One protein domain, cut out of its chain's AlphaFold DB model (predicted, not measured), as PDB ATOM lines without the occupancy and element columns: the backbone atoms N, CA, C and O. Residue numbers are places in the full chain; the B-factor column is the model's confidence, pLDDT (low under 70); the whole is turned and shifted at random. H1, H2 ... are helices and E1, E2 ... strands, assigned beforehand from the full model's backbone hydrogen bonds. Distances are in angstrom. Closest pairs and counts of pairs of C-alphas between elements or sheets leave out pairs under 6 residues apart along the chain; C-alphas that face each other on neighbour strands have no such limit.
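What this domain is: This is residues 7 to 172 of the 388 residues of an uncharacterized protein of Phytophthora kernoviae (UniProt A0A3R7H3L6). A long, twisted sheet of four strands has one helix, H1, packed on it and a cluster of four short helices, H2 to H5, at one of its ends. A long stretch with no named element, residues 64 to 78, makes a loop beyond that end, and residues 148 to 172, of which 155 to 172 belong to H6, stick out from the body. The printed part has 166 residues, with six named helices and four named strands in the order H1 E1 E2 H2 H3 E3 E4 H4 H5 H6; the sheet's order is E1, E2, E3, E4, antiparallel throughout, and the class is mixed, helices and strands. The whole is only just loose, close to compact, with a radius of gyration of the C-alphas of 18.6 A and spans of 62 by 47 by 26 A.

How they stand to each other: H1, residues 13 to 26, is on the sheet of E1, residues 28 to 39, E2, residues 45 to 54, E3, residues 88 to 100, and E4, residues 105 to 114, in two layers, a helix on one face of a sheet; the C-alphas of Ser 24 and Val 30 are its closest to E1, 6.1 A. E1 and E2 form an antiparallel hairpin, with N 31 and O 52 at 2.9 A. H2, residues 57 to 63, touches H1 at residue 26 alone, the closest C-alphas being Tyr 26 and Thr 59, 4.9 A; the tilt of 36 degrees, opposite ways, is only just steep. H3, residues 79 to 84, is close to H2 but not clearly touching, Leu 60 and Ala 81 having the closest C-alphas at 6.8 A. E2 and E3 are antiparallel, with N 49 and O 93 at 2.8 A. E3 and E4 form a hairpin, with N 96 and O 110 at 2.9 A, and E4 bends by 52 degrees at residue 108. H4, residues 116 to 123, only grazes the sheet and touches H3, closest C-alphas Thr 83 and Leu 123, 7.3 A. H5, residues 126 to 133, touches H4, closest C-alphas Leu 120 and Val 129, 6.0 A, at 71 degrees, only just about perpendicular. H6, residues 155 to 172, touches no helix and is not on the sheet. In each of the six helices every O i to N i+4 pair is within hydrogen-bond range.

Where its parts are: H1 begins at C-alpha 13, (221.055, 138.168, 118.147), and is 20.2 A long. E1 is 32.2 A, E2 29.0 A, E3 37.3 A and E4 27.5 A long; E3 begins at C-alpha 88, (234.661, 123.747, 138.278). H2, H3, H4 and H5 are short, and H6, 25.6 A long, ends at C-alpha 172, (230.073, 147.650, 109.413).

The domain as a whole: The C-alphas farthest apart, those of Asn 72 and Asn 102, are 63.0 A apart. The printed part has no cut. The links H2 to H3 and H5 to H6 are long, with 15 and 21 residues. The mean pLDDT of the printed part is 77.2; among the residues under 70 are 7 to 16, 70 to 76 and 145 to 165.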
ATOM      1  N   ASP A   7     216.143 139.023 124.949       53.91
ATOM      2  CA  ASP A   7     216.389 138.222 126.161       53.91
ATOM      3  C   ASP A   7     216.390 139.110 127.409       53.91
ATOM      4  O   ASP A   7     217.417 139.610 127.880       53.91
ATOM      5  N   GLY A   8     215.186 139.372 127.923       61.38
ATOM      6  CA  GLY A   8     214.962 140.293 129.034       61.38
ATOM      7  C   GLY A   8     215.411 141.723 128.714       61.38
ATOM      8  O   GLY A   8     214.649 142.492 128.142       61.38
ATOM      9  N   ALA A   9     216.631 142.080 129.126       49.94
ATOM     10  CA  ALA A   9     217.221 143.410 128.933       49.94
ATOM     11  C   ALA A   9     218.121 143.515 127.686       49.94
ATOM     12  O   ALA A   9     218.560 144.616 127.370       49.94
ATOM     13  N   MET A  10     218.409 142.394 127.011       56.75
ATOM     14  CA  MET A  10     219.223 142.363 125.793       56.75
ATOM     15  C   MET A  10     218.329 142.289 124.551       56.75
ATOM     16  O   MET A  10     217.353 141.541 124.552       56.75
ATOM     17  N   CYS A  11     218.643 143.046 123.504       50.19
ATOM     18  CA  CYS A  11     217.912 143.102 122.244       50.19
ATOM     19  C   CYS A  11     218.828 142.761 121.061       50.19
ATOM     20  O   CYS A  11     219.823 143.429 120.795       50.19
ATOM     21  N   GLY A  12     218.447 141.738 120.304       56.03
ATOM     22  CA  GLY A  12     219.109 141.316 119.081       56.03
ATOM     23  C   GLY A  12     220.038 140.115 119.257       56.03
ATOM     24  O   GLY A  12     220.617 139.855 120.313       56.03
ATOM     25  N   ALA A  13     220.206 139.361 118.168       63.72
ATOM     26  CA  ALA A  13     221.055 138.168 118.147       63.72
ATOM     27  C   ALA A  13     222.545 138.482 118.406       63.72
ATOM     28  O   ALA A  13     223.282 137.615 118.871       63.72
ATOM     29  N   GLU A  14     222.982 139.712 118.128       63.12
ATOM     30  CA  GLU A  14     224.354 140.171 118.365       63.12
ATOM     31  C   GLU A  14     224.672 140.312 119.857       63.12
ATOM     32  O   GLU A  14     225.741 139.886 120.289       63.12
ATOM     33  N   GLU A  15     223.740 140.825 120.666       63.53
ATOM     34  CA  GLU A  15     223.941 140.958 122.115       63.53
ATOM     35  C   GLU A  15     224.016 139.589 122.802       63.53
ATOM     36  O   GLU A  15     224.871 139.364 123.662       63.53
ATOM     37  N   LEU A  16     223.199 138.631 122.348       67.31
ATOM     38  CA  LEU A  16     223.279 137.236 122.786       67.31
ATOM     39  C   LEU A  16     224.633 136.604 122.436       67.31
ATOM     40  O   LEU A  16     225.239 135.931 123.272       67.31
ATOM     41  N   LEU A  17     225.134 136.826 121.217       70.25
ATOM     42  CA  LEU A  17     226.442 136.321 120.793       70.25
ATOM     43  C   LEU A  17     227.593 136.959 121.574       70.25
ATOM     44  O   LEU A  17     228.524 136.250 121.960       70.25
ATOM     45  N   GLU A  18     227.541 138.264 121.843       68.81
ATOM     46  CA  GLU A  18     228.552 138.936 122.664       68.81
ATOM     47  C   GLU A  18     228.520 138.436 124.115       68.81
ATOM     48  O   GLU A  18     229.579 138.211 124.701       68.81
ATOM     49  N   HIS A  19     227.344 138.144 124.681       71.31
ATOM     50  CA  HIS A  19     227.251 137.512 125.999       71.31
ATOM     51  C   HIS A  19     227.938 136.133 126.033       71.31
ATOM     52  O   HIS A  19     228.785 135.881 126.895       71.31
ATOM     53  N   TRP A  20     227.652 135.266 125.054       74.56
ATOM     54  CA  TRP A  20     228.315 133.959 124.923       74.56
ATOM     55  C   TRP A  20     229.826 134.084 124.731       74.56
ATOM     56  O   TRP A  20     230.602 133.356 125.350       74.56
ATOM     57  N   LYS A  21     230.255 135.047 123.917       74.25
ATOM     58  CA  LYS A  21     231.666 135.324 123.669       74.25
ATOM     59  C   LYS A  21     232.391 135.772 124.932       74.25
ATOM     60  O   LYS A  21     233.494 135.293 125.174       74.25
ATOM     61  N   LEU A  22     231.794 136.635 125.754       71.44
ATOM     62  CA  LEU A  22     232.386 137.058 127.028       71.44
ATOM     63  C   LEU A  22     232.468 135.903 128.029       71.44
ATOM     64  O   LEU A  22     233.498 135.740 128.683       71.44
ATOM     65  N   LEU A  23     231.436 135.055 128.108       75.56
ATOM     66  CA  LEU A  23     231.478 133.856 128.946       75.56
ATOM     67  C   LEU A  23     232.625 132.924 128.538       75.56
ATOM     68  O   LEU A  23     233.393 132.512 129.407       75.56
ATOM     69  N   SER A  24     232.783 132.649 127.240       77.88
ATOM     70  CA  SER A  24     233.871 131.817 126.703       77.88
ATOM     71  C   SER A  24     235.250 132.476 126.778       77.88
ATOM     72  O   SER A  24     236.255 131.775 126.859       77.88
ATOM     73  N   LEU A  25     235.322 133.809 126.736       76.06
ATOM     74  CA  LEU A  25     236.577 134.551 126.845       76.06
ATOM     75  C   LEU A  25     237.092 134.567 128.287       76.06
ATOM     76  O   LEU A  25     238.294 134.443 128.520       76.06
ATOM     77  N   TYR A  26     236.194 134.752 129.256       77.25
ATOM     78  CA  TYR A  26     236.577 134.907 130.655       77.25
ATOM     79  C   TYR A  26     236.668 133.591 131.417       77.25
ATOM     80  O   TYR A  26     237.486 133.490 132.333       77.25
ATOM     81  N   HIS A  27     235.895 132.577 131.036       78.50
ATOM     82  CA  HIS A  27     235.892 131.276 131.695       78.50
ATOM     83  C   HIS A  27     236.490 130.206 130.787       78.50
ATOM     84  O   HIS A  27     236.301 130.214 129.573       78.50
ATOM     85  N   LYS A  28     237.211 129.252 131.380       80.50
ATOM     86  CA  LYS A  28     237.776 128.117 130.644       80.50
ATOM     87  C   LYS A  28     236.814 126.933 130.699       80.50
ATOM     88  O   LYS A  28     236.092 126.780 131.680       80.50
ATOM     89  N   ASP A  29     236.854 126.080 129.677       84.12
ATOM     90  CA  ASP A  29     236.104 124.815 129.628       84.12
ATOM     91  C   ASP A  29     234.588 125.007 129.830       84.12
ATOM     92  O   ASP A  29     233.926 124.294 130.584       84.12
ATOM     93  N   VAL A  30     234.051 126.044 129.178       86.31
ATOM     94  CA  VAL A  30     232.615 126.325 129.164       86.31
ATOM     95  C   VAL A  30     231.918 125.254 128.331       86.31
ATOM     96  O   VAL A  30     232.113 125.170 127.122       86.31
ATOM     97  N   HIS A  31     231.078 124.456 128.981       87.62
ATOM     98  CA  HIS A  31     230.338 123.366 128.355       87.62
ATOM     99  C   HIS A  31     228.869 123.418 128.756       87.62
ATOM    100  O   HIS A  31     228.547 123.270 129.936       87.62
ATOM    101  N   MET A  32     227.975 123.607 127.784       88.12
ATOM    102  CA  MET A  32     226.525 123.596 127.993       88.12
ATOM    103  C   MET A  32     225.917 122.291 127.476       88.12
ATOM    104  O   MET A  32     226.149 121.878 126.342       88.12
ATOM    105  N   GLN A  33     225.089 121.655 128.301       89.38
ATOM    106  CA  GLN A  33     224.337 120.452 127.965       89.38
ATOM    107  C   GLN A  33     222.839 120.719 128.047       89.38
ATOM    108  O   GLN A  33     222.336 121.139 129.089       89.38
ATOM    109  N   LEU A  34     222.114 120.381 126.982       91.06
ATOM    110  CA  LEU A  34     220.660 120.259 127.013       91.06
ATOM    111  C   LEU A  34     220.281 119.000 127.806       91.06
ATOM    112  O   LEU A  34     220.747 117.904 127.500       91.06
ATOM    113  N   LYS A  35     219.447 119.152 128.835       92.06
ATOM    114  CA  LYS A  35     218.954 118.044 129.667       92.06
ATOM    115  C   LYS A  35     217.553 117.609 129.278       92.06
ATOM    116  O   LYS A  35     217.261 116.419 129.275       92.06
ATOM    117  N   ARG A  36     216.693 118.573 128.964       89.81
ATOM    118  CA  ARG A  36     215.307 118.330 128.571       89.81
ATOM    119  C   ARG A  36     214.850 119.423 127.626       89.81
ATOM    120  O   ARG A  36     215.265 120.570 127.772       89.81
ATOM    121  N   LEU A  37     213.996 119.047 126.688       91.88
ATOM    122  CA  LEU A  37     213.335 119.952 125.767       91.88
ATOM    123  C   LEU A  37     211.847 119.626 125.788       91.88
ATOM    124  O   LEU A  37     211.469 118.484 125.538       91.88
ATOM    125  N   GLU A  38     211.023 120.602 126.140       91.00
ATOM    126  CA  GLU A  38     209.590 120.404 126.332       91.00
ATOM    127  C   GLU A  38     208.786 121.590 125.807       91.00
ATOM    128  O   GLU A  38     209.292 122.708 125.709       91.00
ATOM    129  N   ASN A  39     207.525 121.344 125.453       86.81
ATOM    130  CA  ASN A  39     206.619 122.416 125.062       86.81
ATOM    131  C   ASN A  39     206.195 123.183 126.316       86.81
ATOM    132  O   ASN A  39     205.644 122.612 127.256       86.81
ATOM    133  N   GLY A  40     206.477 124.478 126.323       78.88
ATOM    134  CA  GLY A  40     206.002 125.413 127.324       78.88
ATOM    135  C   GLY A  40     204.604 125.952 127.000       78.88
ATOM    136  O   GLY A  40     203.994 125.587 125.992       78.88
ATOM    137  N   PRO A  41     204.095 126.869 127.838       74.88
ATOM    138  CA  PRO A  41     202.830 127.544 127.581       74.88
ATOM    139  C   PRO A  41     202.879 128.331 126.265       74.88
ATOM    140  O   PRO A  41     203.955 128.782 125.850       74.88
ATOM    141  N   ASP A  42     201.721 128.497 125.628       72.25
ATOM    142  CA  ASP A  42     201.524 129.321 124.425       72.25
ATOM    143  C   ASP A  42     202.366 128.894 123.209       72.25
ATOM    144  O   ASP A  42     202.781 129.716 122.397       72.25
ATOM    145  N   GLY A  43     202.663 127.594 123.092       73.38
ATOM    146  CA  GLY A  43     203.463 127.059 121.984       73.38
ATOM    147  C   GLY A  43     204.952 127.417 122.058       73.38
ATOM    148  O   GLY A  43     205.675 127.227 121.082       73.38
ATOM    149  N   SER A  44     205.420 127.924 123.205       82.25
ATOM    150  CA  SER A  44     206.851 128.118 123.459       82.25
ATOM    151  C   SER A  44     207.580 126.783 123.618       82.25
ATOM    152  O   SER A  44     206.980 125.764 123.953       82.25
ATOM    153  N   LEU A  45     208.893 126.786 123.414       87.81
ATOM    154  CA  LEU A  45     209.754 125.630 123.641       87.81
ATOM    155  C   LEU A  45     210.681 125.939 124.814       87.81
ATOM    156  O   LEU A  45     211.355 126.963 124.805       87.81
ATOM    157  N   VAL A  46     210.730 125.088 125.832       89.81
ATOM    158  CA  VAL A  46     211.575 125.286 127.013       89.81
ATOM    159  C   VAL A  46     212.690 124.250 127.005       89.81
ATOM    160  O   VAL A  46     212.451 123.045 127.051       89.81
ATOM    161  N   ALA A  47     213.929 124.727 126.963       91.38
ATOM    162  CA  ALA A  47     215.134 123.927 127.106       91.38
ATOM    163  C   ALA A  47     215.652 124.034 128.544       91.38
ATOM    164  O   ALA A  47     216.001 125.116 129.000       91.38
ATOM    165  N   THR A  48     215.746 122.916 129.259       91.12
ATOM    166  CA  THR A  48     216.462 122.843 130.541       91.12
ATOM    167  C   THR A  48     217.925 122.530 130.266       91.12
ATOM    168  O   THR A  48     218.220 121.556 129.569       91.12
ATOM    169  N   THR A  49     218.843 123.322 130.812       92.12
ATOM    170  CA  THR A  49     220.278 123.232 130.528       92.12
ATOM    171  C   THR A  49     221.106 123.056 131.799       92.12
ATOM    172  O   THR A  49     220.705 123.403 132.912       92.12
ATOM    173  N   THR A  50     222.283 122.468 131.629       92.69
ATOM    174  CA  THR A  50     223.345 122.456 132.632       92.69
ATOM    175  C   THR A  50     224.590 123.012 131.979       92.69
ATOM    176  O   THR A  50     225.032 122.470 130.968       92.69
ATOM    177  N   THR A  51     225.167 124.052 132.563       90.31
ATOM    178  CA  THR A  51     226.385 124.676 132.054       90.31
ATOM    179  C   THR A  51     227.486 124.515 133.083       90.31
ATOM    180  O   THR A  51     227.299 124.830 134.253       90.31
ATOM    181  N   SER A  52     228.636 124.004 132.663       91.25
ATOM    182  CA  SER A  52     229.824 123.930 133.505       91.25
ATOM    183  C   SER A  52     230.910 124.853 132.993       91.25
ATOM    184  O   SER A  52     231.048 124.989 131.782       91.25
ATOM    185  N   LEU A  53     231.699 125.423 133.896       92.50
ATOM    186  CA  LEU A  53     232.855 126.250 133.563       92.50
ATOM    187  C   LEU A  53     233.923 126.160 134.657       92.50
ATOM    188  O   LEU A  53     233.626 125.764 135.785       92.50
ATOM    189  N   ILE A  54     235.161 126.524 134.336       90.19
ATOM    190  CA  ILE A  54     236.273 126.597 135.290       90.19
ATOM    191  C   ILE A  54     236.603 128.063 135.565       90.19
ATOM    192  O   ILE A  54     236.857 128.838 134.635       90.19
ATOM    193  N   ILE A  55     236.651 128.428 136.847       90.50
ATOM    194  CA  ILE A  55     237.126 129.742 137.286       90.50
ATOM    195  C   ILE A  55     238.654 129.740 137.233       90.50
ATOM    196  O   ILE A  55     239.316 128.989 137.937       90.50
ATOM    197  N   THR A  56     239.231 130.584 136.391       87.56
ATOM    198  CA  THR A  56     240.687 130.703 136.208       87.56
ATOM    199  C   THR A  56     241.204 132.033 136.742       87.56
ATOM    200  O   THR A  56     240.425 132.911 137.104       87.56
ATOM    201  N   GLU A  57     242.522 132.242 136.723       82.94
ATOM    202  CA  GLU A  57     243.088 133.568 136.998       82.94
ATOM    203  C   GLU A  57     242.531 134.644 136.057       82.94
ATOM    204  O   GLU A  57     242.275 135.768 136.480       82.94
ATOM    205  N   ASN A  58     242.300 134.293 134.789       81.56
ATOM    206  CA  ASN A  58     241.679 135.180 133.810       81.56
ATOM    207  C   ASN A  58     240.235 135.526 134.201       81.56
ATOM    208  O   ASN A  58     239.830 136.681 134.099       81.56
ATOM    209  N   THR A  59     239.485 134.548 134.715       84.12
ATOM    210  CA  THR A  59     238.145 134.776 135.265       84.12
ATOM    211  C   THR A  59     238.203 135.726 136.452       84.12
ATOM    212  O   THR A  59     237.490 136.718 136.482       84.12
ATOM    213  N   LEU A  60     239.084 135.473 137.418       85.19
ATOM    214  CA  LEU A  60     239.183 136.304 138.614       85.19
ATOM    215  C   LEU A  60     239.613 137.737 138.279       85.19
ATOM    216  O   LEU A  60     239.034 138.674 138.809       85.19
ATOM    217  N   ARG A  61     240.556 137.929 137.349       80.75
ATOM    218  CA  ARG A  61     241.004 139.269 136.925       80.75
ATOM    219  C   ARG A  61     239.914 140.075 136.230       80.75
ATOM    220  O   ARG A  61     239.835 141.276 136.451       80.75
ATOM    221  N   ASN A  62     239.123 139.430 135.376       79.12
ATOM    222  CA  ASN A  62     238.202 140.136 134.485       79.12
ATOM    223  C   ASN A  62     236.744 140.102 134.949       79.12
ATOM    224  O   ASN A  62     235.966 140.938 134.518       79.12
ATOM    225  N   VAL A  63     236.360 139.154 135.804       82.81
ATOM    226  CA  VAL A  63     234.981 138.988 136.296       82.81
ATOM    227  C   VAL A  63     234.865 139.365 137.771       82.81
ATOM    228  O   VAL A  63     233.855 139.936 138.170       82.81
ATOM    229  N   TYR A  64     235.906 139.120 138.569       86.38
ATOM    230  CA  TYR A  64     235.933 139.417 140.006       86.38
ATOM    231  C   TYR A  64     237.154 140.275 140.393       86.38
ATOM    232  O   TYR A  64     237.927 139.886 141.275       86.38
ATOM    233  N   PRO A  65     237.379 141.424 139.723       82.19
ATOM    234  CA  PRO A  65     238.621 142.190 139.851       82.19
ATOM    235  C   PRO A  65     238.903 142.647 141.290       82.19
ATOM    236  O   PRO A  65     240.061 142.761 141.685       82.19
ATOM    237  N   HIS A  66     237.862 142.856 142.099       82.44
ATOM    238  CA  HIS A  66     237.963 143.251 143.508       82.44
ATOM    239  C   HIS A  66     238.530 142.159 144.424       82.44
ATOM    240  O   HIS A  66     238.951 142.451 145.539       82.44
ATOM    241  N   LEU A  67     238.576 140.903 143.971       83.69
ATOM    242  CA  LEU A  67     239.169 139.798 144.727       83.69
ATOM    243  C   LEU A  67     240.696 139.691 144.542       83.69
ATOM    244  O   LEU A  67     241.322 138.818 145.160       83.69
ATOM    245  N   VAL A  68     241.284 140.563 143.715       77.50
ATOM    246  CA  VAL A  68     242.729 140.705 143.495       77.50
ATOM    247  C   VAL A  68     243.325 141.625 144.566       77.50
ATOM    248  O   VAL A  68     242.929 142.779 144.697       77.50
ATOM    249  N   THR A  69     244.310 141.139 145.321       72.44
ATOM    250  CA  THR A  69     245.026 141.928 146.341       72.44
ATOM    251  C   THR A  69     246.352 142.444 145.778       72.44
ATOM    252  O   THR A  69     247.064 141.690 145.118       72.44
ATOM    253  N   THR A  70     246.711 143.702 146.047       59.38
ATOM    254  CA  THR A  70     247.913 144.358 145.482       59.38
ATOM    255  C   THR A  70     248.996 144.692 146.514       59.38
ATOM    256  O   THR A  70     249.917 145.459 146.225       59.38
ATOM    257  N   ASP A  71     248.936 144.098 147.706       54.72
ATOM    258  CA  ASP A  71     249.926 144.367 148.747       54.72
ATOM    259  C   ASP A  71     251.298 143.772 148.380       54.72
ATOM    260  O   ASP A  71     251.431 142.581 148.108       54.72
ATOM    261  N   ASN A  72     252.334 144.618 148.425       49.53
ATOM    262  CA  ASN A  72     253.762 144.287 148.268       49.53
ATOM    263  C   ASN A  72     254.278 143.922 146.860       49.53
ATOM    264  O   ASN A  72     255.136 143.055 146.727       49.53
ATOM    265  N   LYS A  73     253.866 144.657 145.815       54.56
ATOM    266  CA  LYS A  73     254.442 144.592 144.444       54.56
ATOM    267  C   LYS A  73     254.311 143.235 143.724       54.56
ATOM    268  O   LYS A  73     254.730 143.135 142.573       54.56
ATOM    269  N   GLU A  74     253.665 142.247 144.336       56.06
ATOM    270  CA  GLU A  74     253.210 141.008 143.704       56.06
ATOM    271  C   GLU A  74     251.678 140.958 143.710       56.06
ATOM    272  O   GLU A  74     251.025 141.355 144.673       56.06
ATOM    273  N   VAL A  75     251.082 140.490 142.611       59.28
ATOM    274  CA  VAL A  75     249.625 140.341 142.517       59.28
ATOM    275  C   VAL A  75     249.206 139.106 143.314       59.28
ATOM    276  O   VAL A  75     249.404 137.980 142.862       59.28
ATOM    277  N   GLY A  76     248.636 139.316 144.498       69.12
ATOM    278  CA  GLY A  76     248.106 138.257 145.357       69.12
ATOM    279  C   GLY A  76     246.615 137.988 145.128       69.12
ATOM    280  O   GLY A  76     245.873 138.832 144.625       69.12
ATOM    281  N   TRP A  77     246.155 136.812 145.550       79.25
ATOM    282  CA  TRP A  77     244.739 136.436 145.548       79.25
ATOM    283  C   TRP A  77     244.152 136.525 146.961       79.25
ATOM    284  O   TRP A  77     244.738 135.981 147.906       79.25
ATOM    285  N   SER A  78     242.971 137.138 147.104       86.06
ATOM    286  CA  SER A  78     242.201 137.083 148.356       86.06
ATOM    287  C   SER A  78     241.862 135.636 148.748       86.06
ATOM    288  O   SER A  78     241.910 134.721 147.922       86.06
ATOM    289  N   ARG A  79     241.474 135.410 150.014       88.31
ATOM    290  CA  ARG A  79     241.009 134.086 150.480       88.31
ATOM    291  C   ARG A  79     239.906 133.532 149.572       88.31
ATOM    292  O   ARG A  79     239.972 132.370 149.196       88.31
ATOM    293  N   LEU A  80     238.947 134.376 149.186       88.12
ATOM    294  CA  LEU A  80     237.834 134.001 148.314       88.12
ATOM    295  C   LEU A  80     238.321 133.652 146.905       88.12
ATOM    296  O   LEU A  80     237.990 132.585 146.401       88.12
ATOM    297  N   ALA A  81     239.185 134.479 146.304       87.69
ATOM    298  CA  ALA A  81     239.786 134.179 145.002       87.69
ATOM    299  C   ALA A  81     240.538 132.840 144.998       87.69
ATOM    300  O   ALA A  81     240.401 132.071 144.052       87.69
ATOM    301  N   LYS A  82     241.284 132.525 146.064       88.56
ATOM    302  CA  LYS A  82     241.985 131.238 146.199       88.56
ATOM    303  C   LYS A  82     241.022 130.054 146.264       88.56
ATOM    304  O   LYS A  82     241.311 129.025 145.666       88.56
ATOM    305  N   THR A  83     239.890 130.203 146.953       89.44
ATOM    306  CA  THR A  83     238.844 129.170 147.006       89.44
ATOM    307  C   THR A  83     238.156 128.976 145.657       89.44
ATOM    308  O   THR A  83     237.762 127.866 145.334       89.44
ATOM    309  N   LEU A  84     238.017 130.030 144.853       90.88
ATOM    310  CA  LEU A  84     237.391 129.943 143.533       90.88
ATOM    311  C   LEU A  84     238.352 129.443 142.447       90.88
ATOM    312  O   LEU A  84     237.928 128.789 141.498       90.88
ATOM    313  N   LEU A  85     239.647 129.746 142.564       91.00
ATOM    314  CA  LEU A  85     240.638 129.460 141.532       91.00
ATOM    315  C   LEU A  85     240.696 127.961 141.198       91.00
ATOM    316  O   LEU A  85     240.784 127.105 142.076       91.00
ATOM    317  N   ASN A  86     240.664 127.661 139.901       90.31
ATOM    318  CA  ASN A  86     240.663 126.331 139.292       90.31
ATOM    319  C   ASN A  86     239.503 125.413 139.714       90.31
ATOM    320  O   ASN A  86     239.537 124.219 139.415       90.31
ATOM    321  N   HIS A  87     238.458 125.946 140.351       92.69
ATOM    322  CA  HIS A  87     237.262 125.170 140.653       92.69
ATOM    323  C   HIS A  87     236.316 125.127 139.459       92.69
ATOM    324  O   HIS A  87     236.119 126.113 138.740       92.69
ATOM    325  N   ARG A  88     235.713 123.952 139.266       92.75
ATOM    326  CA  ARG A  88     234.661 123.747 138.278       92.75
ATOM    327  C   ARG A  88     233.313 124.067 138.904       92.75
ATOM    328  O   ARG A  88     232.890 123.408 139.851       92.75
ATOM    329  N   VAL A  89     232.633 125.043 138.329       92.81
ATOM    330  CA  VAL A  89     231.270 125.425 138.685       92.81
ATOM    331  C   VAL A  89     230.308 124.765 137.711       92.81
ATOM    332  O   VAL A  89     230.556 124.745 136.506       92.81
ATOM    333  N   VAL A  90     229.217 124.212 138.235       92.88
ATOM    334  CA  VAL A  90     228.123 123.635 137.449       92.88
ATOM    335  C   VAL A  90     226.848 124.376 137.820       92.88
ATOM    336  O   VAL A  90     226.398 124.294 138.958       92.88
ATOM    337  N   MET A  91     226.289 125.106 136.862       91.69
ATOM    338  CA  MET A  91     225.054 125.868 137.010       91.69
ATOM    339  C   MET A  91     223.913 125.217 136.236       91.69
ATOM    340  O   MET A  91     224.104 124.641 135.159       91.69
ATOM    341  N   HIS A  92     222.713 125.325 136.792       91.94
ATOM    342  CA  HIS A  92     221.482 124.878 136.158       91.94
ATOM    343  C   HIS A  92     220.727 126.079 135.605       91.94
ATOM    344  O   HIS A  92     220.726 127.154 136.206       91.94
ATOM    345  N   GLY A  93     220.094 125.894 134.452       90.56
ATOM    346  CA  GLY A  93     219.371 126.967 133.795       90.56
ATOM    347  C   GLY A  93     218.243 126.482 132.905       90.56
ATOM    348  O   GLY A  93     218.040 125.282 132.693       90.56
ATOM    349  N   SER A  94     217.503 127.440 132.370       89.62
ATOM    350  CA  SER A  94     216.499 127.217 131.347       89.62
ATOM    351  C   SER A  94     216.548 128.308 130.286       89.62
ATOM    352  O   SER A  94     216.900 129.454 130.558       89.62
ATOM    353  N   VAL A  95     216.208 127.920 129.062       88.25
ATOM    354  CA  VAL A  95     216.079 128.811 127.914       88.25
ATOM    355  C   VAL A  95     214.697 128.587 127.322       88.25
ATOM    356  O   VAL A  95     214.395 127.488 126.854       88.25
ATOM    357  N   ARG A  96     213.837 129.601 127.370       85.50
ATOM    358  CA  ARG A  96     212.510 129.558 126.751       85.50
ATOM    359  C   ARG A  96     212.560 130.256 125.401       85.50
ATOM    360  O   ARG A  96     212.900 131.428 125.324       85.50
ATOM    361  N   PHE A  97     212.198 129.540 124.348       86.38
ATOM    362  CA  PHE A  97     212.060 130.053 122.993       86.38
ATOM    363  C   PHE A  97     210.592 130.372 122.739       86.38
ATOM    364  O   PHE A  97     209.738 129.486 122.786       86.38
ATOM    365  N   ILE A  98     210.300 131.634 122.453       82.31
ATOM    366  CA  ILE A  98     208.967 132.084 122.064       82.31
ATOM    367  C   ILE A  98     208.961 132.234 120.545       82.31
ATOM    368  O   ILE A  98     209.767 132.966 119.958       82.31
ATOM    369  N   TRP A  99     208.075 131.473 119.913       80.69
ATOM    370  CA  TRP A  99     207.961 131.396 118.466       80.69
ATOM    371  C   TRP A  99     206.969 132.433 117.946       80.69
ATOM    372  O   TRP A  99     205.842 132.512 118.428       80.69
ATOM    373  N   ASP A 100     207.373 133.188 116.930       77.25
ATOM    374  CA  ASP A 100     206.457 133.980 116.120       77.25
ATOM    375  C   ASP A 100     205.974 133.122 114.949       77.25
ATOM    376  O   ASP A 100     206.711 132.828 113.999       77.25
ATOM    377  N   SER A 101     204.717 132.691 115.048       75.38
ATOM    378  CA  SER A 101     204.054 131.863 114.044       75.38
ATOM    379  C   SER A 101     203.837 132.593 112.720       75.38
ATOM    380  O   SER A 101     203.874 131.946 111.677       75.38
ATOM    381  N   ASN A 102     203.683 133.921 112.732       76.88
ATOM    382  CA  ASN A 102     203.443 134.706 111.521       76.88
ATOM    383  C   ASN A 102     204.708 134.810 110.664       76.88
ATOM    384  O   ASN A 102     204.634 134.734 109.439       76.88
ATOM    385  N   ASN A 103     205.874 134.929 111.303       71.56
ATOM    386  CA  ASN A 103     207.165 135.051 110.620       71.56
ATOM    387  C   ASN A 103     207.989 133.754 110.611       71.56
ATOM    388  O   ASN A 103     209.115 133.751 110.110       71.56
ATOM    389  N   SER A 104     207.447 132.654 111.152       76.00
ATOM    390  CA  SER A 104     208.097 131.336 111.231       76.00
ATOM    391  C   SER A 104     209.519 131.387 111.814       76.00
ATOM    392  O   SER A 104     210.445 130.757 111.296       76.00
ATOM    393  N   ARG A 105     209.724 132.168 112.885       78.50
ATOM    394  CA  ARG A 105     211.033 132.371 113.533       78.50
ATOM    395  C   ARG A 105     210.876 132.513 115.050       78.50
ATOM    396  O   ARG A 105     209.844 132.945 115.542       78.50
ATOM    397  N   VAL A 106     211.945 132.224 115.796       78.06
ATOM    398  CA  VAL A 106     212.053 132.604 117.220       78.06
ATOM    399  C   VAL A 106     212.115 134.127 117.324       78.06
ATOM    400  O   VAL A 106     213.039 134.715 116.750       78.06
ATOM    401  N   ALA A 107     211.167 134.722 118.047       73.00
ATOM    402  CA  ALA A 107     211.056 136.166 118.262       73.00
ATOM    403  C   ALA A 107     211.545 136.603 119.644       73.00
ATOM    404  O   ALA A 107     212.128 137.673 119.762       73.00
ATOM    405  N   HIS A 108     211.398 135.766 120.674       75.88
ATOM    406  CA  HIS A 108     211.932 136.070 122.003       75.88
ATOM    407  C   HIS A 108     212.625 134.859 122.617       75.88
ATOM    408  O   HIS A 108     212.256 133.707 122.365       75.88
ATOM    409  N   LEU A 109     213.643 135.146 123.417       80.12
ATOM    410  CA  LEU A 109     214.359 134.194 124.243       80.12
ATOM    411  C   LEU A 109     214.190 134.626 125.702       80.12
ATOM    412  O   LEU A 109     214.208 135.809 125.994       80.12
ATOM    413  N   GLU A 110     214.036 133.700 126.634       80.38
ATOM    414  CA  GLU A 110     214.180 134.022 128.055       80.38
ATOM    415  C   GLU A 110     215.189 133.063 128.664       80.38
ATOM    416  O   GLU A 110     214.914 131.864 128.786       80.38
ATOM    417  N   THR A 111     216.351 133.588 129.046       82.12
ATOM    418  CA  THR A 111     217.414 132.807 129.677       82.12
ATOM    419  C   THR A 111     217.412 133.013 131.187       82.12
ATOM    420  O   THR A 111     217.414 134.135 131.701       82.12
ATOM    421  N   LYS A 112     217.445 131.902 131.924       85.38
ATOM    422  CA  LYS A 112     217.631 131.868 133.377       85.38
ATOM    423  C   LYS A 112     218.775 130.924 133.705       85.38
ATOM    424  O   LYS A 112     218.790 129.797 133.219       85.38
ATOM    425  N   ALA A 113     219.701 131.357 134.548       88.56
ATOM    426  CA  ALA A 113     220.782 130.531 135.066       88.56
ATOM    427  C   ALA A 113     220.974 130.823 136.558       88.56
ATOM    428  O   ALA A 113     220.695 131.930 137.009       88.56
ATOM    429  N   ASP A 114     221.428 129.825 137.311       90.69
ATOM    430  CA  ASP A 114     221.700 129.936 138.745       90.69
ATOM    431  C   ASP A 114     223.188 129.701 139.022       90.69
ATOM    432  O   ASP A 114     223.659 128.561 139.092       90.69
ATOM    433  N   LEU A 115     223.927 130.801 139.166       91.81
ATOM    434  CA  LEU A 115     225.316 130.797 139.613       91.81
ATOM    435  C   LEU A 115     225.418 130.919 141.144       91.81
ATOM    436  O   LEU A 115     226.457 130.596 141.716       91.81
ATOM    437  N   PHE A 116     224.349 131.335 141.824       93.12
ATOM    438  CA  PHE A 116     224.330 131.506 143.273       93.12
ATOM    439  C   PHE A 116     224.508 130.175 144.007       93.12
ATOM    440  O   PHE A 116     225.403 130.041 144.843       93.12
ATOM    441  N   THR A 117     223.690 129.175 143.676       92.31
ATOM    442  CA  THR A 117     223.696 127.868 144.349       92.31
ATOM    443  C   THR A 117     225.062 127.172 144.308       92.31
ATOM    444  O   THR A 117     225.553 126.782 145.372       92.31
ATOM    445  N   PRO A 118     225.742 127.029 143.151       92.75
ATOM    446  CA  PRO A 118     227.057 126.394 143.141       92.75
ATOM    447  C   PRO A 118     228.127 127.216 143.875       92.75
ATOM    448  O   PRO A 118     229.028 126.633 144.476       92.75
ATOM    449  N   MET A 119     228.019 128.548 143.892       91.75
ATOM    450  CA  MET A 119     228.931 129.410 144.654       91.75
ATOM    451  C   MET A 119     228.705 129.284 146.164       91.75
ATOM    452  O   MET A 119     229.670 129.242 146.924       91.75
ATOM    453  N   LEU A 120     227.453 129.137 146.605       92.81
ATOM    454  CA  LEU A 120     227.116 128.861 148.001       92.81
ATOM    455  C   LEU A 120     227.644 127.500 148.453       92.81
ATOM    456  O   LEU A 120     228.205 127.396 149.541       92.81
ATOM    457  N   HIS A 121     227.523 126.474 147.610       91.62
ATOM    458  CA  HIS A 121     228.097 125.156 147.887       91.62
ATOM    459  C   HIS A 121     229.626 125.201 148.004       91.62
ATOM    460  O   HIS A 121     230.192 124.503 148.842       91.62
ATOM    461  N   LEU A 122     230.293 126.020 147.185       91.88
ATOM    462  CA  LEU A 122     231.750 126.142 147.180       91.88
ATOM    463  C   LEU A 122     232.292 126.969 148.359       91.88
ATOM    464  O   LEU A 122     233.316 126.619 148.940       91.88
ATOM    465  N   LEU A 123     231.621 128.066 148.715       91.69
ATOM    466  CA  LEU A 123     232.071 128.999 149.757       91.69
ATOM    467  C   LEU A 123     231.517 128.658 151.150       91.69
ATOM    468  O   LEU A 123     232.049 129.111 152.162       91.69
ATOM    469  N   GLY A 124     230.457 127.849 151.220       90.06
ATOM    470  CA  GLY A 124     229.882 127.310 152.454       90.06
ATOM    471  C   GLY A 124     229.030 128.289 153.266       90.06
ATOM    472  O   GLY A 124     228.426 127.880 154.256       90.06
ATOM    473  N   ASN A 125     228.960 129.569 152.885       92.25
ATOM    474  CA  ASN A 125     228.135 130.569 153.562       92.25
ATOM    475  C   ASN A 125     227.703 131.704 152.617       92.25
ATOM    476  O   ASN A 125     228.399 132.030 151.657       92.25
ATOM    477  N   ILE A 126     226.547 132.309 152.902       92.44
ATOM    478  CA  ILE A 126     225.943 133.359 152.063       92.44
ATOM    479  C   ILE A 126     226.745 134.668 152.116       92.44
ATOM    480  O   ILE A 126     226.779 135.398 151.130       92.44
ATOM    481  N   GLU A 127     227.414 134.966 153.233       91.81
ATOM    482  CA  GLU A 127     228.190 136.203 153.393       91.81
ATOM    483  C   GLU A 127     229.381 136.254 152.425       91.81
ATOM    484  O   GLU A 127     229.597 137.257 151.746       91.81
ATOM    485  N   ASP A 128     230.118 135.153 152.298       91.44
ATOM    486  CA  ASP A 128     231.224 135.019 151.354       91.44
ATOM    487  C   ASP A 128     230.724 135.076 149.902       91.44
ATOM    488  O   ASP A 128     231.370 135.706 149.066       91.44
ATOM    489  N   VAL A 129     229.555 134.495 149.597       91.31
ATOM    490  CA  VAL A 129     228.924 134.616 148.267       91.31
ATOM    491  C   VAL A 129     228.580 136.072 147.959       91.31
ATOM    492  O   VAL A 129     228.911 136.560 146.880       91.31
ATOM    493  N   ALA A 130     227.976 136.790 148.910       88.44
ATOM    494  CA  ALA A 130     227.659 138.205 148.753       88.44
ATOM    495  C   ALA A 130     228.925 139.032 148.482       88.44
ATOM    496  O   ALA A 130     228.950 139.810 147.536       88.44
ATOM    497  N   ARG A 131     230.015 138.786 149.221       87.19
ATOM    498  CA  ARG A 131     231.318 139.444 148.995       87.19
ATOM    499  C   ARG A 131     231.916 139.137 147.622       87.19
ATOM    500  O   ARG A 131     232.567 139.996 147.028       87.19
ATOM    501  N   VAL A 132     231.718 137.924 147.103       89.81
ATOM    502  CA  VAL A 132     232.163 137.586 145.747       89.81
ATOM    503  C   VAL A 132     231.390 138.385 144.698       89.81
ATOM    504  O   VAL A 132     232.015 138.857 143.756       89.81
ATOM    505  N   PHE A 133     230.085 138.603 144.875       90.00
ATOM    506  CA  PHE A 133     229.254 139.322 143.901       90.00
ATOM    507  C   PHE A 133     229.176 140.847 144.096       90.00
ATOM    508  O   PHE A 133     228.780 141.536 143.162       90.00
ATOM    509  N   ASP A 134     229.604 141.388 145.240       84.31
ATOM    510  CA  ASP A 134     229.472 142.812 145.620       84.31
ATOM    511  C   ASP A 134     230.053 143.812 144.599       84.31
ATOM    512  O   ASP A 134     229.566 144.928 144.447       84.31
ATOM    513  N   SER A 135     231.093 143.420 143.862       80.31
ATOM    514  CA  SER A 135     231.696 144.223 142.784       80.31
ATOM    515  C   SER A 135     232.078 143.372 141.570       80.31
ATOM    516  O   SER A 135     232.986 143.709 140.807       80.31
ATOM    517  N   ALA A 136     231.404 142.233 141.404       84.69
ATOM    518  CA  ALA A 136     231.624 141.359 140.266       84.69
ATOM    519  C   ALA A 136     231.021 141.957 138.990       84.69
ATOM    520  O   ALA A 136     229.955 142.566 139.006       84.69
ATOM    521  N   LEU A 137     231.659 141.689 137.851       83.12
ATOM    522  CA  LEU A 137     231.108 141.999 136.529       83.12
ATOM    523  C   LEU A 137     230.124 140.924 136.037       83.12
ATOM    524  O   LEU A 137     229.783 140.885 134.856       83.12
ATOM    525  N   ILE A 138     229.669 140.044 136.930       85.81
ATOM    526  CA  ILE A 138     228.660 139.018 136.673       85.81
ATOM    527  C   ILE A 138     227.674 138.962 137.843       85.81
ATOM    528  O   ILE A 138     228.082 139.070 138.997       85.81
ATOM    529  N   THR A 139     226.385 138.794 137.558       87.12
ATOM    530  CA  THR A 139     225.345 138.644 138.583       87.12
ATOM    531  C   THR A 139     225.188 137.183 139.024       87.12
ATOM    532  O   THR A 139     225.617 136.268 138.309       87.12
ATOM    533  N   PRO A 140     224.520 136.921 140.163       87.00
ATOM    534  CA  PRO A 140     224.175 135.561 140.584       87.00
ATOM    535  C   PRO A 140     223.277 134.804 139.587       87.00
ATOM    536  O   PRO A 140     223.285 133.576 139.560       87.00
ATOM    537  N   GLU A 141     222.556 135.513 138.716       86.06
ATOM    538  CA  GLU A 141     221.783 134.947 137.599       86.06
ATOM    539  C   GLU A 141     222.643 134.671 136.349       86.06
ATOM    540  O   GLU A 141     222.112 134.411 135.267       86.06
ATOM    541  N   CYS A 142     223.973 134.751 136.480       82.44
ATOM    542  CA  CYS A 142     224.958 134.584 135.412       82.44
ATOM    543  C   CYS A 142     224.842 135.625 134.282       82.44
ATOM    544  O   CYS A 142     225.147 135.347 133.122       82.44
ATOM    545  N   LYS A 143     224.409 136.852 134.599       80.94
ATOM    546  CA  LYS A 143     224.345 137.949 133.623       80.94
ATOM    547  C   LYS A 143     225.580 138.827 133.738       80.94
ATOM    548  O   LYS A 143     225.945 139.229 134.835       80.94
ATOM    549  N   MET A 144     226.219 139.148 132.616       74.56
ATOM    550  CA  MET A 144     227.353 140.076 132.620       74.56
ATOM    551  C   MET A 144     226.846 141.494 132.886       74.56
ATOM    552  O   MET A 144     225.967 141.986 132.176       74.56
ATOM    553  N   VAL A 145     227.399 142.148 133.904       69.75
ATOM    554  CA  VAL A 145     227.083 143.537 134.238       69.75
ATOM    555  C   VAL A 145     227.938 144.425 133.342       69.75
ATOM    556  O   VAL A 145     229.112 144.676 133.616       69.75
ATOM    557  N   PHE A 146     227.368 144.887 132.231       55.47
ATOM    558  CA  PHE A 146     227.973 145.960 131.454       55.47
ATOM    559  C   PHE A 146     227.841 147.244 132.270       55.47
ATOM    560  O   PHE A 146     226.733 147.740 132.466       55.47
ATOM    561  N   ALA A 147     228.956 147.762 132.784       42.09
ATOM    562  CA  ALA A 147     228.980 149.050 133.460       42.09
ATOM    563  C   ALA A 147     228.611 150.160 132.461       42.09
ATOM    564  O   ALA A 147     229.471 150.749 131.807       42.09
ATOM    565  N   ILE A 148     227.318 150.447 132.337       36.16
ATOM    566  CA  ILE A 148     226.850 151.756 131.911       36.16
ATOM    567  C   ILE A 148     226.874 152.622 133.175       36.16
ATOM    568  O   ILE A 148     225.989 152.519 134.013       36.16
ATOM    569  N   ASN A 149     227.915 153.456 133.264       38.44
ATOM    570  CA  ASN A 149     228.111 154.589 134.176       38.44
ATOM    571  C   ASN A 149     228.299 154.310 135.678       38.44
ATOM    572  O   ASN A 149     227.370 153.964 136.389       38.44
ATOM    573  N   ASP A 150     229.503 154.632 136.167       33.75
ATOM    574  CA  ASP A 150     229.661 155.784 137.069       33.75
ATOM    575  C   ASP A 150     231.123 156.280 137.103       33.75
ATOM    576  O   ASP A 150     231.987 155.820 137.847       33.75
ATOM    577  N   GLY A 151     231.409 157.267 136.250       40.06
ATOM    578  CA  GLY A 151     232.188 158.448 136.637       40.06
ATOM    579  C   GLY A 151     233.690 158.356 136.925       40.06
ATOM    580  O   GLY A 151     234.250 159.400 137.254       40.06
ATOM    581  N   LYS A 152     234.382 157.214 136.807       45.22
ATOM    582  CA  LYS A 152     235.859 157.178 136.925       45.22
ATOM    583  C   LYS A 152     236.513 156.109 136.047       45.22
ATOM    584  O   LYS A 152     236.768 155.002 136.510       45.22
ATOM    585  N   THR A 153     236.898 156.456 134.820       40.34
ATOM    586  CA  THR A 153     237.889 155.673 134.062       40.34
ATOM    587  C   THR A 153     238.906 156.558 133.351       40.34
ATOM    588  O   THR A 153     238.628 157.660 132.886       40.34
ATOM    589  N   HIS A 154     240.135 156.046 133.341       43.56
ATOM    590  CA  HIS A 154     241.340 156.655 132.798       43.56
ATOM    591  C   HIS A 154     241.157 157.058 131.314       43.56
ATOM    592  O   HIS A 154     240.680 156.235 130.528       43.56
ATOM    593  N   PRO A 155     241.608 158.257 130.890       43.28
ATOM    594  CA  PRO A 155     241.351 158.811 129.550       43.28
ATOM    595  C   PRO A 155     241.805 157.924 128.377       43.28
ATOM    596  O   PRO A 155     241.225 157.973 127.298       43.28
ATOM    597  N   LEU A 156     242.790 157.047 128.588       43.41
ATOM    598  CA  LEU A 156     243.268 156.108 127.568       43.41
ATOM    599  C   LEU A 156     242.236 155.029 127.199       43.41
ATOM    600  O   LEU A 156     242.207 154.597 126.051       43.41
ATOM    601  N   TYR A 157     241.371 154.616 128.132       47.38
ATOM    602  CA  TYR A 157     240.369 153.575 127.874       47.38
ATOM    603  C   TYR A 157     239.157 154.119 127.108       47.38
ATOM    604  O   TYR A 157     238.628 153.430 126.245       47.38
ATOM    605  N   SER A 158     238.761 155.372 127.366       44.44
ATOM    606  CA  SER A 158     237.706 156.066 126.608       44.44
ATOM    607  C   SER A 158     238.140 156.328 125.165       44.44
ATOM    608  O   SER A 158     237.387 156.011 124.250       44.44
ATOM    609  N   ILE A 159     239.380 156.774 124.942       50.41
ATOM    610  CA  ILE A 159     239.910 156.997 123.587       50.41
ATOM    611  C   ILE A 159     240.040 155.676 122.822       50.41
ATOM    612  O   ILE A 159     239.682 155.595 121.645       50.41
ATOM    613  N   LEU A 160     240.530 154.617 123.478       54.94
ATOM    614  CA  LEU A 160     240.629 153.296 122.861       54.94
ATOM    615  C   LEU A 160     239.239 152.736 122.536       54.94
ATOM    616  O   LEU A 160     239.037 152.195 121.453       54.94
ATOM    617  N   TRP A 161     238.271 152.912 123.437       51.88
ATOM    618  CA  TRP A 161     236.889 152.499 123.224       51.88
ATOM    619  C   TRP A 161     236.235 153.260 122.071       51.88
ATOM    620  O   TRP A 161     235.700 152.631 121.167       51.88
ATOM    621  N   GLU A 162     236.345 154.588 122.036       62.94
ATOM    622  CA  GLU A 162     235.839 155.413 120.935       62.94
ATOM    623  C   GLU A 162     236.483 155.033 119.599       62.94
ATOM    624  O   GLU A 162     235.795 154.928 118.586       62.94
ATOM    625  N   THR A 163     237.787 154.746 119.595       63.38
ATOM    626  CA  THR A 163     238.509 154.319 118.388       63.38
ATOM    627  C   THR A 163     238.061 152.933 117.925       63.38
ATOM    628  O   THR A 163     237.845 152.728 116.733       63.38
ATOM    629  N   ILE A 164     237.867 151.986 118.850       69.25
ATOM    630  CA  ILE A 164     237.353 150.644 118.546       69.25
ATOM    631  C   ILE A 164     235.912 150.723 118.036       69.25
ATOM    632  O   ILE A 164     235.581 150.052 117.063       69.25
ATOM    633  N   GLN A 165     235.062 151.546 118.652       66.50
ATOM    634  CA  GLN A 165     233.680 151.743 118.213       66.50
ATOM    635  C   GLN A 165     233.620 152.400 116.834       66.50
ATOM    636  O   GLN A 165     232.860 151.960 115.975       66.50
ATOM    637  N   LYS A 166     234.488 153.383 116.575       75.81
ATOM    638  CA  LYS A 166     234.625 154.003 115.257       75.81
ATOM    639  C   LYS A 166     235.089 153.000 114.201       75.81
ATOM    640  O   LYS A 166     234.459 152.899 113.158       75.81
ATOM    641  N   LEU A 167     236.125 152.209 114.489       73.00
ATOM    642  CA  LEU A 167     236.615 151.160 113.587       73.00
ATOM    643  C   LEU A 167     235.554 150.089 113.318       73.00
ATOM    644  O   LEU A 167     235.395 149.670 112.179       73.00
ATOM    645  N   LYS A 168     234.799 149.670 114.339       66.44
ATOM    646  CA  LYS A 168     233.671 148.743 114.169       66.44
ATOM    647  C   LYS A 168     232.569 149.346 113.299       66.44
ATOM    648  O   LYS A 168     232.064 148.660 112.417       66.44
ATOM    649  N   GLY A 169     232.236 150.621 113.504       75.94
ATOM    650  CA  GLY A 169     231.288 151.349 112.663       75.94
ATOM    651  C   GLY A 169     231.760 151.468 111.212       75.94
ATOM    652  O   GLY A 169     230.972 151.258 110.293       75.94
ATOM    653  N   ASP A 170     233.048 151.732 110.997       74.25
ATOM    654  CA  ASP A 170     233.651 151.801 109.666       74.25
ATOM    655  C   ASP A 170     233.664 150.425 108.981       74.25
ATOM    656  O   ASP A 170     233.309 150.333 107.807       74.25
ATOM    657  N   ILE A 171     233.981 149.347 109.708       76.69
ATOM    658  CA  ILE A 171     233.897 147.966 109.206       76.69
ATOM    659  C   ILE A 171     232.457 147.631 108.821       76.69
ATOM    660  O   ILE A 171     232.223 147.204 107.694       76.69
ATOM    661  N   TYR A 172     231.486 147.896 109.697       66.19
ATOM    662  CA  TYR A 172     230.073 147.650 109.413       66.19
ATOM    663  C   TYR A 172     229.595 148.443 108.192       66.19
ATOM    664  O   TYR A 172     228.913 147.915 107.316       66.19
TER     665      TYR A 172